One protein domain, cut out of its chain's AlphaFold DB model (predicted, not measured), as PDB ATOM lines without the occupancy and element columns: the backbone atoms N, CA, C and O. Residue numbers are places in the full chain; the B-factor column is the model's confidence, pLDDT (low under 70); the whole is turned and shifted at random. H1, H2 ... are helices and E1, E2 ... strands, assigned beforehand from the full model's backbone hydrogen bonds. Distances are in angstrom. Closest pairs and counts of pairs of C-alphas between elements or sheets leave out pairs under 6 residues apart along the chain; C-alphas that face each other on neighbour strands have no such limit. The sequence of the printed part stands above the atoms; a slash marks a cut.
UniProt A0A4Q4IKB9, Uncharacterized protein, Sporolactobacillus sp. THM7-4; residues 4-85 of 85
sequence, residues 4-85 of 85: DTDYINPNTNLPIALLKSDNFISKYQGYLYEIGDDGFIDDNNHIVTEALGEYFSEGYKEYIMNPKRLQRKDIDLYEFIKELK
ATOM      1  N   ASP A   4     187.151 221.875 177.772       66.75
ATOM      2  CA  ASP A   4     186.067 222.795 177.439       66.75
ATOM      3  C   ASP A   4     185.403 222.275 176.160       66.75
ATOM      4  O   ASP A   4     186.072 222.201 175.128       66.75
ATOM      5  N   THR A   5     184.145 221.838 176.236       62.91
ATOM      6  CA  THR A   5     183.397 221.275 175.091       62.91
ATOM      7  C   THR A   5     182.508 222.304 174.399       62.91
ATOM      8  O   THR A   5     182.002 222.041 173.312       62.91
ATOM      9  N   ASP A   6     182.346 223.488 174.995       65.88
ATOM     10  CA  ASP A   6     181.521 224.576 174.454       65.88
ATOM     11  C   ASP A   6     182.319 225.498 173.518       65.88
ATOM     12  O   ASP A   6     181.851 226.560 173.093       65.88
ATOM     13  N   TYR A   7     183.556 225.122 173.197       75.94
ATOM     14  CA  TYR A   7     184.421 225.929 172.363       75.94
ATOM     15  C   TYR A   7     184.108 225.680 170.884       75.94
ATOM     16  O   TYR A   7     184.130 224.551 170.407       75.94
ATOM     17  N   ILE A   8     183.831 226.749 170.135       80.06
ATOM     18  CA  ILE A   8     183.635 226.668 168.684       80.06
ATOM     19  C   ILE A   8     184.965 226.956 167.996       80.06
ATOM     20  O   ILE A   8     185.571 228.015 168.192       80.06
ATOM     21  N   ASN A   9     185.419 226.018 167.165       78.19
ATOM     22  CA  ASN A   9     186.590 226.228 166.328       78.19
ATOM     23  C   ASN A   9     186.287 227.363 165.328       78.19
ATOM     24  O   ASN A   9     185.399 227.209 164.490       78.19
ATOM     25  N   PRO A  10     187.018 228.493 165.355       80.25
ATOM     26  CA  PRO A  10     186.733 229.631 164.482       80.25
ATOM     27  C   PRO A  10     186.998 229.343 162.996       80.25
ATOM     28  O   PRO A  10     186.499 230.072 162.145       80.25
ATOM     29  N   ASN A  11     187.778 228.304 162.680       75.88
ATOM     30  CA  ASN A  11     188.115 227.944 161.304       75.88
ATOM     31  C   ASN A  11     187.023 227.085 160.651       75.88
ATOM     32  O   ASN A  11     186.830 227.164 159.442       75.88
ATOM     33  N   THR A  12     186.319 226.265 161.437       80.31
ATOM     34  CA  THR A  12     185.308 225.317 160.931       80.31
ATOM     35  C   THR A  12     183.886 225.651 161.374       80.31
ATOM     36  O   THR A  12     182.933 225.150 160.786       80.31
ATOM     37  N   ASN A  13     183.730 226.503 162.390       84.25
ATOM     38  CA  ASN A  13     182.468 226.812 163.062       84.25
ATOM     39  C   ASN A  13     181.761 225.576 163.660       84.25
ATOM     40  O   ASN A  13     180.538 225.555 163.793       84.25
ATOM     41  N   LEU A  14     182.539 224.550 164.017       82.88
ATOM     42  CA  LEU A  14     182.079 223.331 164.684       82.88
ATOM     43  C   LEU A  14     182.556 223.303 166.147       82.88
ATOM     44  O   LEU A  14     183.576 223.933 166.453       82.88
ATOM     45  N   PRO A  15     181.859 222.578 167.044       85.50
ATOM     46  CA  PRO A  15     182.361 222.305 168.387       85.50
ATOM     47  C   PRO A  15     183.743 221.650 168.336       85.50
ATOM     48  O   PRO A  15     184.027 220.849 167.444       85.50
ATOM     49  N   ILE A  16     184.604 222.000 169.285       88.62
ATOM     50  CA  ILE A  16     185.920 221.392 169.447       88.62
ATOM     51  C   ILE A  16     186.264 221.296 170.927       88.62
ATOM     52  O   ILE A  16     186.026 222.230 171.695       88.62
ATOM     53  N   ALA A  17     186.851 220.172 171.328       90.25
ATOM     54  CA  ALA A  17     187.375 220.037 172.673       90.25
ATOM     55  C   ALA A  17     188.684 220.829 172.804       90.25
ATOM     56  O   ALA A  17     189.552 220.795 171.927       90.25
ATOM     57  N   LEU A  18     188.828 221.553 173.916       90.69
ATOM     58  CA  LEU A  18     190.017 222.351 174.203       90.69
ATOM     59  C   LEU A  18     190.789 221.801 175.406       90.69
ATOM     60  O   LEU A  18     190.315 221.861 176.544       90.69
ATOM     61  N   LEU A  19     192.019 221.352 175.158       91.50
ATOM     62  CA  LEU A  19     193.033 221.105 176.178       91.50
ATOM     63  C   LEU A  19     193.681 222.431 176.600       91.50
ATOM     64  O   LEU A  19     194.084 223.242 175.767       91.50
ATOM     65  N   LYS A  20     193.818 222.658 177.909       91.44
ATOM     66  CA  LYS A  20     194.475 223.852 178.462       91.44
ATOM     67  C   LYS A  20     195.828 223.465 179.061       91.44
ATOM     68  O   LYS A  20     195.907 222.524 179.844       91.44
ATOM     69  N   SER A  21     196.873 224.205 178.700       91.56
ATOM     70  CA  SER A  21     198.225 224.050 179.245       91.56
ATOM     71  C   SER A  21     198.958 225.388 179.234       91.56
ATOM     72  O   SER A  21     198.890 226.127 178.250       91.56
ATOM     73  N   ASP A  22     199.696 225.679 180.306       93.00
ATOM     74  CA  ASP A  22     200.541 226.876 180.396       93.00
ATOM     75  C   ASP A  22     201.762 226.808 179.470       93.00
ATOM     76  O   ASP A  22     202.350 227.849 179.149       93.00
ATOM     77  N   ASN A  23     202.119 225.607 179.009       93.06
ATOM     78  CA  ASN A  23     203.223 225.384 178.078       93.06
ATOM     79  C   ASN A  23     202.852 225.769 176.642       93.06
ATOM     80  O   ASN A  23     203.730 226.066 175.838       93.06
ATOM     81  N   PHE A  24     201.559 225.846 176.315       94.94
ATOM     82  CA  PHE A  24     201.146 226.222 174.971       94.94
ATOM     83  C   PHE A  24     201.526 227.673 174.638       94.94
ATOM     84  O   PHE A  24     201.364 228.617 175.421       94.94
ATOM     85  N   ILE A  25     202.036 227.848 173.424       96.38
ATOM     86  CA  ILE A  25     202.339 229.123 172.775       96.38
ATOM     87  C   ILE A  25     201.054 229.863 172.421       96.38
ATOM     88  O   ILE A  25     200.984 231.092 172.553       96.38
ATOM     89  N   SER A  26     200.045 229.118 171.978       93.88
ATOM     90  CA  SER A  26     198.726 229.623 171.629       93.88
ATOM     91  C   SER A  26     197.653 228.605 172.012       93.88
ATOM     92  O   SER A  26     197.915 227.410 172.120       93.88
ATOM     93  N   LYS A  27     196.411 229.071 172.185       91.94
ATOM     94  CA  LYS A  27     195.264 228.190 172.466       91.94
ATOM     95  C   LYS A  27     195.026 227.140 171.375       91.94
ATOM     96  O   LYS A  27     194.423 226.115 171.660       91.94
ATOM     97  N   TYR A  28     195.487 227.403 170.150       93.44
ATOM     98  CA  TYR A  28     195.305 226.505 169.014       93.44
ATOM     99  C   TYR A  28     196.024 225.174 169.240       93.44
ATOM    100  O   TYR A  28     195.469 224.141 168.897       93.44
ATOM    101  N   GLN A  29     197.174 225.166 169.926       94.69
ATOM    102  CA  GLN A  29     197.882 223.924 170.262       94.69
ATOM    103  C   GLN A  29     197.071 222.960 171.140       94.69
ATOM    104  O   GLN A  29     197.387 221.778 171.191       94.69
ATOM    105  N   GLY A  30     196.039 223.458 171.826       93.31
ATOM    106  CA  GLY A  30     195.137 222.649 172.637       93.31
ATOM    107  C   GLY A  30     193.896 222.147 171.904       93.31
ATOM    108  O   GLY A  30     193.030 221.565 172.548       93.31
ATOM    109  N   TYR A  31     193.748 222.414 170.606       92.88
ATOM    110  CA  TYR A  31     192.595 221.950 169.837       92.88
ATOM    111  C   TYR A  31     192.662 220.432 169.665       92.88
ATOM    112  O   TYR A  31     193.648 219.916 169.139       92.88
ATOM    113  N   LEU A  32     191.614 219.745 170.117       92.25
ATOM    114  CA  LEU A  32     191.468 218.297 170.010       92.25
ATOM    115  C   LEU A  32     190.398 217.968 168.978       92.25
ATOM    116  O   LEU A  32     189.220 218.274 169.166       92.25
ATOM    117  N   TYR A  33     190.830 217.348 167.887       89.44
ATOM    118  CA  TYR A  33     189.952 216.862 166.832       89.44
ATOM    119  C   TYR A  33     189.546 215.415 167.123       89.44
ATOM    120  O   TYR A  33     190.380 214.609 167.524       89.44
ATOM    121  N   GLU A  34     188.274 215.083 166.919       87.12
ATOM    122  CA  GLU A  34     187.815 213.694 166.996       87.12
ATOM    123  C   GLU A  34     188.452 212.864 165.874       87.12
ATOM    124  O   GLU A  34     188.442 213.268 164.706       87.12
ATOM    125  N   ILE A  35     189.015 211.711 166.232       83.44
ATOM    126  CA  ILE A  35     189.655 210.769 165.318       83.44
ATOM    127  C   ILE A  35     188.800 209.502 165.259       83.44
ATOM    128  O   ILE A  35     188.799 208.688 166.177       83.44
ATOM    129  N   GLY A  36     188.072 209.333 164.153       81.38
ATOM    130  CA  GLY A  36     187.189 208.179 163.963       81.38
ATOM    131  C   GLY A  36     186.101 208.082 165.036       81.38
ATOM    132  O   GLY A  36     185.637 209.100 165.545       81.38
ATOM    133  N   ASP A  37     185.703 206.852 165.364       79.06
ATOM    134  CA  ASP A  37     184.660 206.578 166.361       79.06
ATOM    135  C   ASP A  37     185.185 206.641 167.812       79.06
ATOM    136  O   ASP A  37     184.400 206.815 168.743       79.06
ATOM    137  N   ASP A  38     186.507 206.550 168.004       75.81
ATOM    138  CA  ASP A  38     187.161 206.515 169.322       75.81
ATOM    139  C   ASP A  38     187.427 207.927 169.893       75.81
ATOM    140  O   ASP A  38     187.761 208.101 171.067       75.81
ATOM    141  N   GLY A  39     187.239 208.977 169.085       87.00
ATOM    142  CA  GLY A  39     187.392 210.366 169.513       87.00
ATOM    143  C   GLY A  39     188.858 210.775 169.679       87.00
ATOM    144  O   GLY A  39     189.666 210.587 168.778       87.00
ATOM    145  N   PHE A  40     189.203 211.430 170.790       89.44
ATOM    146  CA  PHE A  40     190.556 211.960 171.042       89.44
ATOM    147  C   PHE A  40     191.240 211.351 172.276       89.44
ATOM    148  O   PHE A  40     192.294 211.840 172.691       89.44
ATOM    149  N   ILE A  41     190.651 210.313 172.877       90.19
ATOM    150  CA  ILE A  41     191.176 209.615 174.058       90.19
ATOM    151  C   ILE A  41     191.305 208.123 173.728       90.19
ATOM    152  O   ILE A  41     190.370 207.545 173.193       90.19
ATOM    153  N   ASP A  42     192.448 207.512 174.045       88.31
ATOM    154  CA  ASP A  42     192.669 206.072 173.879       88.31
ATOM    155  C   ASP A  42     192.088 205.235 175.040       88.31
ATOM    156  O   ASP A  42     191.688 205.758 176.083       88.31
ATOM    157  N   ASP A  43     192.112 203.906 174.900       88.88
ATOM    158  CA  ASP A  43     191.652 202.960 175.934       88.88
ATOM    159  C   ASP A  43     192.390 203.096 177.284       88.88
ATOM    160  O   ASP A  43     191.922 202.602 178.314       88.88
ATOM    161  N   ASN A  44     193.548 203.764 177.300       91.25
ATOM    162  CA  ASN A  44     194.363 204.006 178.490       91.25
ATOM    163  C   ASN A  44     194.126 205.399 179.105       91.25
ATOM    164  O   ASN A  44     194.847 205.784 180.029       91.25
ATOM    165  N   ASN A  45     193.115 206.145 178.643       86.88
ATOM    166  CA  ASN A  45     192.822 207.528 179.030       86.88
ATOM    167  C   ASN A  45     193.925 208.548 178.673       86.88
ATOM    168  O   ASN A  45     194.062 209.581 179.344       86.88
ATOM    169  N   HIS A  46     194.701 208.298 177.622       89.69
ATOM    170  CA  HIS A  46     195.643 209.263 177.063       89.69
ATOM    171  C   HIS A  46     195.048 209.986 175.863       89.69
ATOM    172  O   HIS A  46     194.263 209.428 175.107       89.69
ATOM    173  N   ILE A  47     195.463 211.236 175.661       89.50
ATOM    174  CA  ILE A  47     195.137 211.952 174.429       89.50
ATOM    175  C   ILE A  47     195.935 211.329 173.288       89.50
ATOM    176  O   ILE A  47     197.164 211.263 173.368       89.50
ATOM    177  N   VAL A  48     195.248 210.923 172.223       91.00
ATOM    178  CA  VAL A  48     195.911 210.455 170.999       91.00
ATOM    179  C   VAL A  48     196.591 211.631 170.307       91.00
ATOM    180  O   VAL A  48     196.008 212.702 170.126       91.00
ATOM    181  N   THR A  49     197.853 211.459 169.931       87.75
ATOM    182  CA  THR A  49     198.663 212.535 169.341       87.75
ATOM    183  C   THR A  49     198.101 213.048 168.017       87.75
ATOM    184  O   THR A  49     198.248 214.221 167.688       87.75
ATOM    185  N   GLU A  50     197.398 212.191 167.288       89.94
ATOM    186  CA  GLU A  50     196.718 212.462 166.028       89.94
ATOM    187  C   GLU A  50     195.590 213.489 166.192       89.94
ATOM    188  O   GLU A  50     195.310 214.243 165.261       89.94
ATOM    189  N   ALA A  51     194.989 213.575 167.384       91.69
ATOM    190  CA  ALA A  51     193.966 214.569 167.697       91.69
ATOM    191  C   ALA A  51     194.542 215.984 167.868       91.69
ATOM    192  O   ALA A  51     193.796 216.959 167.784       91.69
ATOM    193  N   LEU A  52     195.855 216.127 168.089       91.75
ATOM    194  CA  LEU A  52     196.540 217.403 168.330       91.75
ATOM    195  C   LEU A  52     197.009 218.065 167.023       91.75
ATOM    196  O   LEU A  52     198.184 218.401 166.857       91.75
ATOM    197  N   GLY A  53     196.077 218.286 166.093       89.25
ATOM    198  CA  GLY A  53     196.387 218.730 164.727       89.25
ATOM    199  C   GLY A  53     197.218 220.019 164.632       89.25
ATOM    200  O   GLY A  53     198.061 220.145 163.749       89.25
ATOM    201  N   GLU A  54     197.035 220.959 165.567       93.88
ATOM    202  CA  GLU A  54     197.737 222.254 165.555       93.88
ATOM    203  C   GLU A  54     198.933 222.335 166.513       93.88
ATOM    204  O   GLU A  54     199.636 223.347 166.558       93.88
ATOM    205  N   TYR A  55     199.178 221.295 167.315       95.38
ATOM    206  CA  TYR A  55     200.223 221.334 168.337       95.38
ATOM    207  C   TYR A  55     201.605 221.573 167.721       95.38
ATOM    208  O   TYR A  55     202.328 222.487 168.131       95.38
ATOM    209  N   PHE A  56     201.943 220.787 166.695       94.38
ATOM    210  CA  PHE A  56     203.231 220.889 166.018       94.38
ATOM    211  C   PHE A  56     203.318 222.118 165.105       94.38
ATOM    212  O   PHE A  56     204.351 222.783 165.090       94.38
ATOM    213  N   SER A  57     202.255 222.457 164.364       94.75
ATOM    214  CA  SER A  57     202.259 223.568 163.396       94.75
ATOM    215  C   SER A  57     202.523 224.919 164.072       94.75
ATOM    216  O   SER A  57     203.387 225.684 163.629       94.75
ATOM    217  N   GLU A  58     201.845 225.197 165.187       97.06
ATOM    218  CA  GLU A  58     202.023 226.435 165.951       97.06
ATOM    219  C   GLU A  58     203.371 226.467 166.681       97.06
ATOM    220  O   GLU A  58     204.025 227.514 166.714       97.06
ATOM    221  N   GLY A  59     203.839 225.321 167.190       96.56
ATOM    222  CA  GLY A  59     205.188 225.196 167.742       96.56
ATOM    223  C   GLY A  59     206.271 225.468 166.696       96.56
ATOM    224  O   GLY A  59     207.172 226.271 166.926       96.56
ATOM    225  N   TYR A  60     206.152 224.880 165.506       96.81
ATOM    226  CA  TYR A  60     207.097 225.070 164.403       96.81
ATOM    227  C   TYR A  60     207.128 226.516 163.898       96.81
ATOM    228  O   TYR A  60     208.197 227.092 163.674       96.81
ATOM    229  N   LYS A  61     205.961 227.151 163.782       97.31
ATOM    230  CA  LYS A  61     205.858 228.582 163.479       97.31
ATOM    231  C   LYS A  61     206.571 229.433 164.533       97.31
ATOM    232  O   LYS A  61     207.348 230.319 164.168       97.31
ATOM    233  N   GLU A  62     206.363 229.154 165.820       98.00
ATOM    234  CA  GLU A  62     207.051 229.866 166.905       98.00
ATOM    235  C   GLU A  62     208.561 229.590 166.898       98.00
ATOM    236  O   GLU A  62     209.341 230.503 167.148       98.00
ATOM    237  N   TYR A  63     208.998 228.380 166.541       97.62
ATOM    238  CA  TYR A  63     210.418 228.062 166.376       97.62
ATOM    239  C   TYR A  63     211.088 228.952 165.317       97.62
ATOM    240  O   TYR A  63     212.212 229.415 165.515       97.62
ATOM    241  N   ILE A  64     210.397 229.241 164.209       97.62
ATOM    242  CA  ILE A  64     210.901 230.137 163.155       97.62
ATOM    243  C   ILE A  64     210.863 231.603 163.607       97.62
ATOM    244  O   ILE A  64     211.830 232.337 163.404       97.62
ATOM    245  N   MET A  65     209.750 232.044 164.197       98.00
ATOM    246  CA  MET A  65     209.513 233.465 164.481       98.00
ATOM    247  C   MET A  65     210.139 233.941 165.799       98.00
ATOM    248  O   MET A  65     210.606 235.077 165.891       98.00
ATOM    249  N   ASN A  66     210.118 233.106 166.836       97.88
ATOM    250  CA  ASN A  66     210.561 233.431 168.190       97.88
ATOM    251  C   ASN A  66     211.035 232.175 168.962       97.88
ATOM    252  O   ASN A  66     210.443 231.789 169.977       97.88
ATOM    253  N   PRO A  67     212.153 231.556 168.542       97.19
ATOM    254  CA  PRO A  67     212.628 230.288 169.105       97.19
ATOM    255  C   PRO A  67     212.878 230.343 170.618       97.19
ATOM    256  O   PRO A  67     212.645 229.367 171.322       97.19
ATOM    257  N   LYS A  68     213.298 231.500 171.151       98.00
ATOM    258  CA  LYS A  68     213.514 231.682 172.596       98.00
ATOM    259  C   LYS A  68     212.217 231.609 173.398       98.00
ATOM    260  O   LYS A  68     212.245 231.210 174.559       98.00
ATOM    261  N   ARG A  69     211.088 232.051 172.832       97.81
ATOM    262  CA  ARG A  69     209.791 231.935 173.507       97.81
ATOM    263  C   ARG A  69     209.330 230.487 173.525       97.81
ATOM    264  O   ARG A  69     208.911 230.060 174.599       97.81
ATOM    265  N   LEU A  70     209.488 229.755 172.419       97.94
ATOM    266  CA  LEU A  70     209.222 228.317 172.381       97.94
ATOM    267  C   LEU A  70     210.074 227.569 173.411       97.94
ATOM    268  O   LEU A  70     209.512 226.929 174.284       97.94
ATOM    269  N   GLN A  71     211.394 227.772 173.412       97.88
ATOM    270  CA  GLN A  71     212.315 227.113 174.346       97.88
ATOM    271  C   GLN A  71     211.920 227.274 175.826       97.88
ATOM    272  O   GLN A  71     212.088 226.357 176.621       97.88
ATOM    273  N   ARG A  72     211.404 228.448 176.220       97.69
ATOM    274  CA  ARG A  72     210.956 228.695 177.606       97.69
ATOM    275  C   ARG A  72     209.608 228.065 177.939       97.69
ATOM    276  O   ARG A  72     209.328 227.856 179.113       97.69
ATOM    277  N   LYS A  73     208.742 227.916 176.940       96.94
ATOM    278  CA  LYS A  73     207.357 227.466 177.097       96.94
ATOM    279  C   LYS A  73     207.248 225.951 176.983       96.94
ATOM    280  O   LYS A  73     206.522 225.345 177.757       96.94
ATOM    281  N   ASP A  74     207.997 225.376 176.053       96.69
ATOM    282  CA  ASP A  74     207.984 223.964 175.714       96.69
ATOM    283  C   ASP A  74     209.373 223.558 175.196       96.69
ATOM    284  O   ASP A  74     209.697 223.687 174.011       96.69
ATOM    285  N   ILE A  75     210.244 223.163 176.131       96.88
ATOM    286  CA  ILE A  75     211.631 222.799 175.821       96.88
ATOM    287  C   ILE A  75     211.706 221.514 174.993       96.88
ATOM    288  O   ILE A  75     212.549 221.419 174.104       96.88
ATOM    289  N   ASP A  76     210.796 220.572 175.232       95.81
ATOM    290  CA  ASP A  76     210.784 219.282 174.548       95.81
ATOM    291  C   ASP A  76     210.406 219.469 173.075       95.81
ATOM    292  O   ASP A  76     211.098 218.967 172.185       95.81
ATOM    293  N   LEU A  77     209.381 220.283 172.787       95.50
ATOM    294  CA  LEU A  77     209.022 220.623 171.409       95.50
ATOM    295  C   LEU A  77     210.122 221.436 170.708       95.50
ATOM    296  O   LEU A  77     210.376 221.239 169.516       95.50
ATOM    297  N   TYR A  78     210.790 222.338 171.435       97.69
ATOM    298  CA  TYR A  78     211.921 223.101 170.902       97.69
ATOM    299  C   TYR A  78     213.079 222.191 170.471       97.69
ATOM    300  O   TYR A  78     213.561 222.323 169.341       97.69
ATOM    301  N   GLU A  79     213.528 221.289 171.349       97.88
ATOM    302  CA  GLU A  79     214.635 220.379 171.041       97.88
ATOM    303  C   GLU A  79     214.241 219.387 169.938       97.88
ATOM    304  O   GLU A  79     215.015 219.199 169.001       97.88
ATOM    305  N   PHE A  80     213.003 218.875 169.940       96.19
ATOM    306  CA  PHE A  80     212.500 218.021 168.857       96.19
ATOM    307  C   PHE A  80     212.600 218.696 167.479       96.19
ATOM    308  O   PHE A  80     213.172 218.140 166.543       96.19
ATOM    309  N   ILE A  81     212.095 219.929 167.339       96.62
ATOM    310  CA  ILE A  81     212.149 220.661 166.059       96.62
ATOM    311  C   ILE A  81     213.595 220.976 165.650       96.62
ATOM    312  O   ILE A  81     213.914 221.009 164.458       96.62
ATOM    313  N   LYS A  82     214.472 221.226 166.626       96.81
ATOM    314  CA  LYS A  82     215.891 221.493 166.388       96.81
ATOM    315  C   LYS A  82     216.628 220.264 165.850       96.81
ATOM    316  O   LYS A  82     217.501 220.450 165.010       96.81
ATOM    317  N   GLU A  83     216.266 219.059 166.284       96.69
ATOM    318  CA  GLU A  83     216.848 217.792 165.807       96.69
ATOM    319  C   GLU A  83     216.329 217.349 164.427       96.69
ATOM    320  O   GLU A  83     217.013 216.604 163.730       96.69
ATOM    321  N   LEU A  84     215.150 217.819 163.998       91.69
ATOM    322  CA  LEU A  84     214.602 217.536 162.660       91.69
ATOM    323  C   LEU A  84     215.341 218.252 161.511       91.69
ATOM    324  O   LEU A  84     215.103 217.927 160.345       91.69
ATOM    325  N   LYS A  85     216.161 219.264 161.820       61.47
ATOM    326  CA  LYS A  85     216.919 220.066 160.847       61.47
ATOM    327  C   LYS A  85     218.322 219.525 160.620       61.47
ATOM    328  O   LYS A  85     218.736 219.533 159.440       61.47
TER     329      LYS A  85
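This is residues 4 to 85 of the 85 residues of an uncharacterized protein of Sporolactobacillus sp. THM7-4 (UniProt A0A4Q4IKB9). A small strand hairpin, E1 and E2, makes one end, and a cluster of three helices, H2, H3 and H4, the other. Short H1 lies between, and a long loop, residues 31 to 54, joins it to H2, its residues 31 to 32 pairing with E2. The printed part has 82 residues, with two named antiparallel strands, then four named helices, a mixed class with under half in named elements. It is compact, radius of gyration of the C-alphas 13.6 A, spanning 36 by 28 by 21 A.

E1, residues 4 to 8, begins at C-alpha 4 (186.067, 222.795, 177.439). E2 is residues 15 to 18, H1 27 to 30. H2, residues 55 to 65, is 15.8 A long; H3, 67 to 73, 10.0 A; H4, 75 to 83, 12.4 A, ending at C-alpha 83 (216.848, 217.792, 165.807).

In the E1 and E2 hairpin, N 16 and O 7 are 2.8 A apart, within hydrogen-bond range. H2, the hub, touches H1, closest C-alphas Gln 29 and Tyr 55, 4.0 A. H2 and H3, a helical hairpin, touch at a steep tilt of 45 degrees, closest C-alphas Glu 62 and Leu 70, 6.1 A. H4 touches H2, closest C-alphas Tyr 78 and Tyr 63, 6.9 A. Every O i to N i+4 pair in H2, H3 and H4 is within range; H1 is too short for one.

The printed part has no cut. The link H1 to H2 is long. Residues 4 to 6 and 85 have pLDDT under 70.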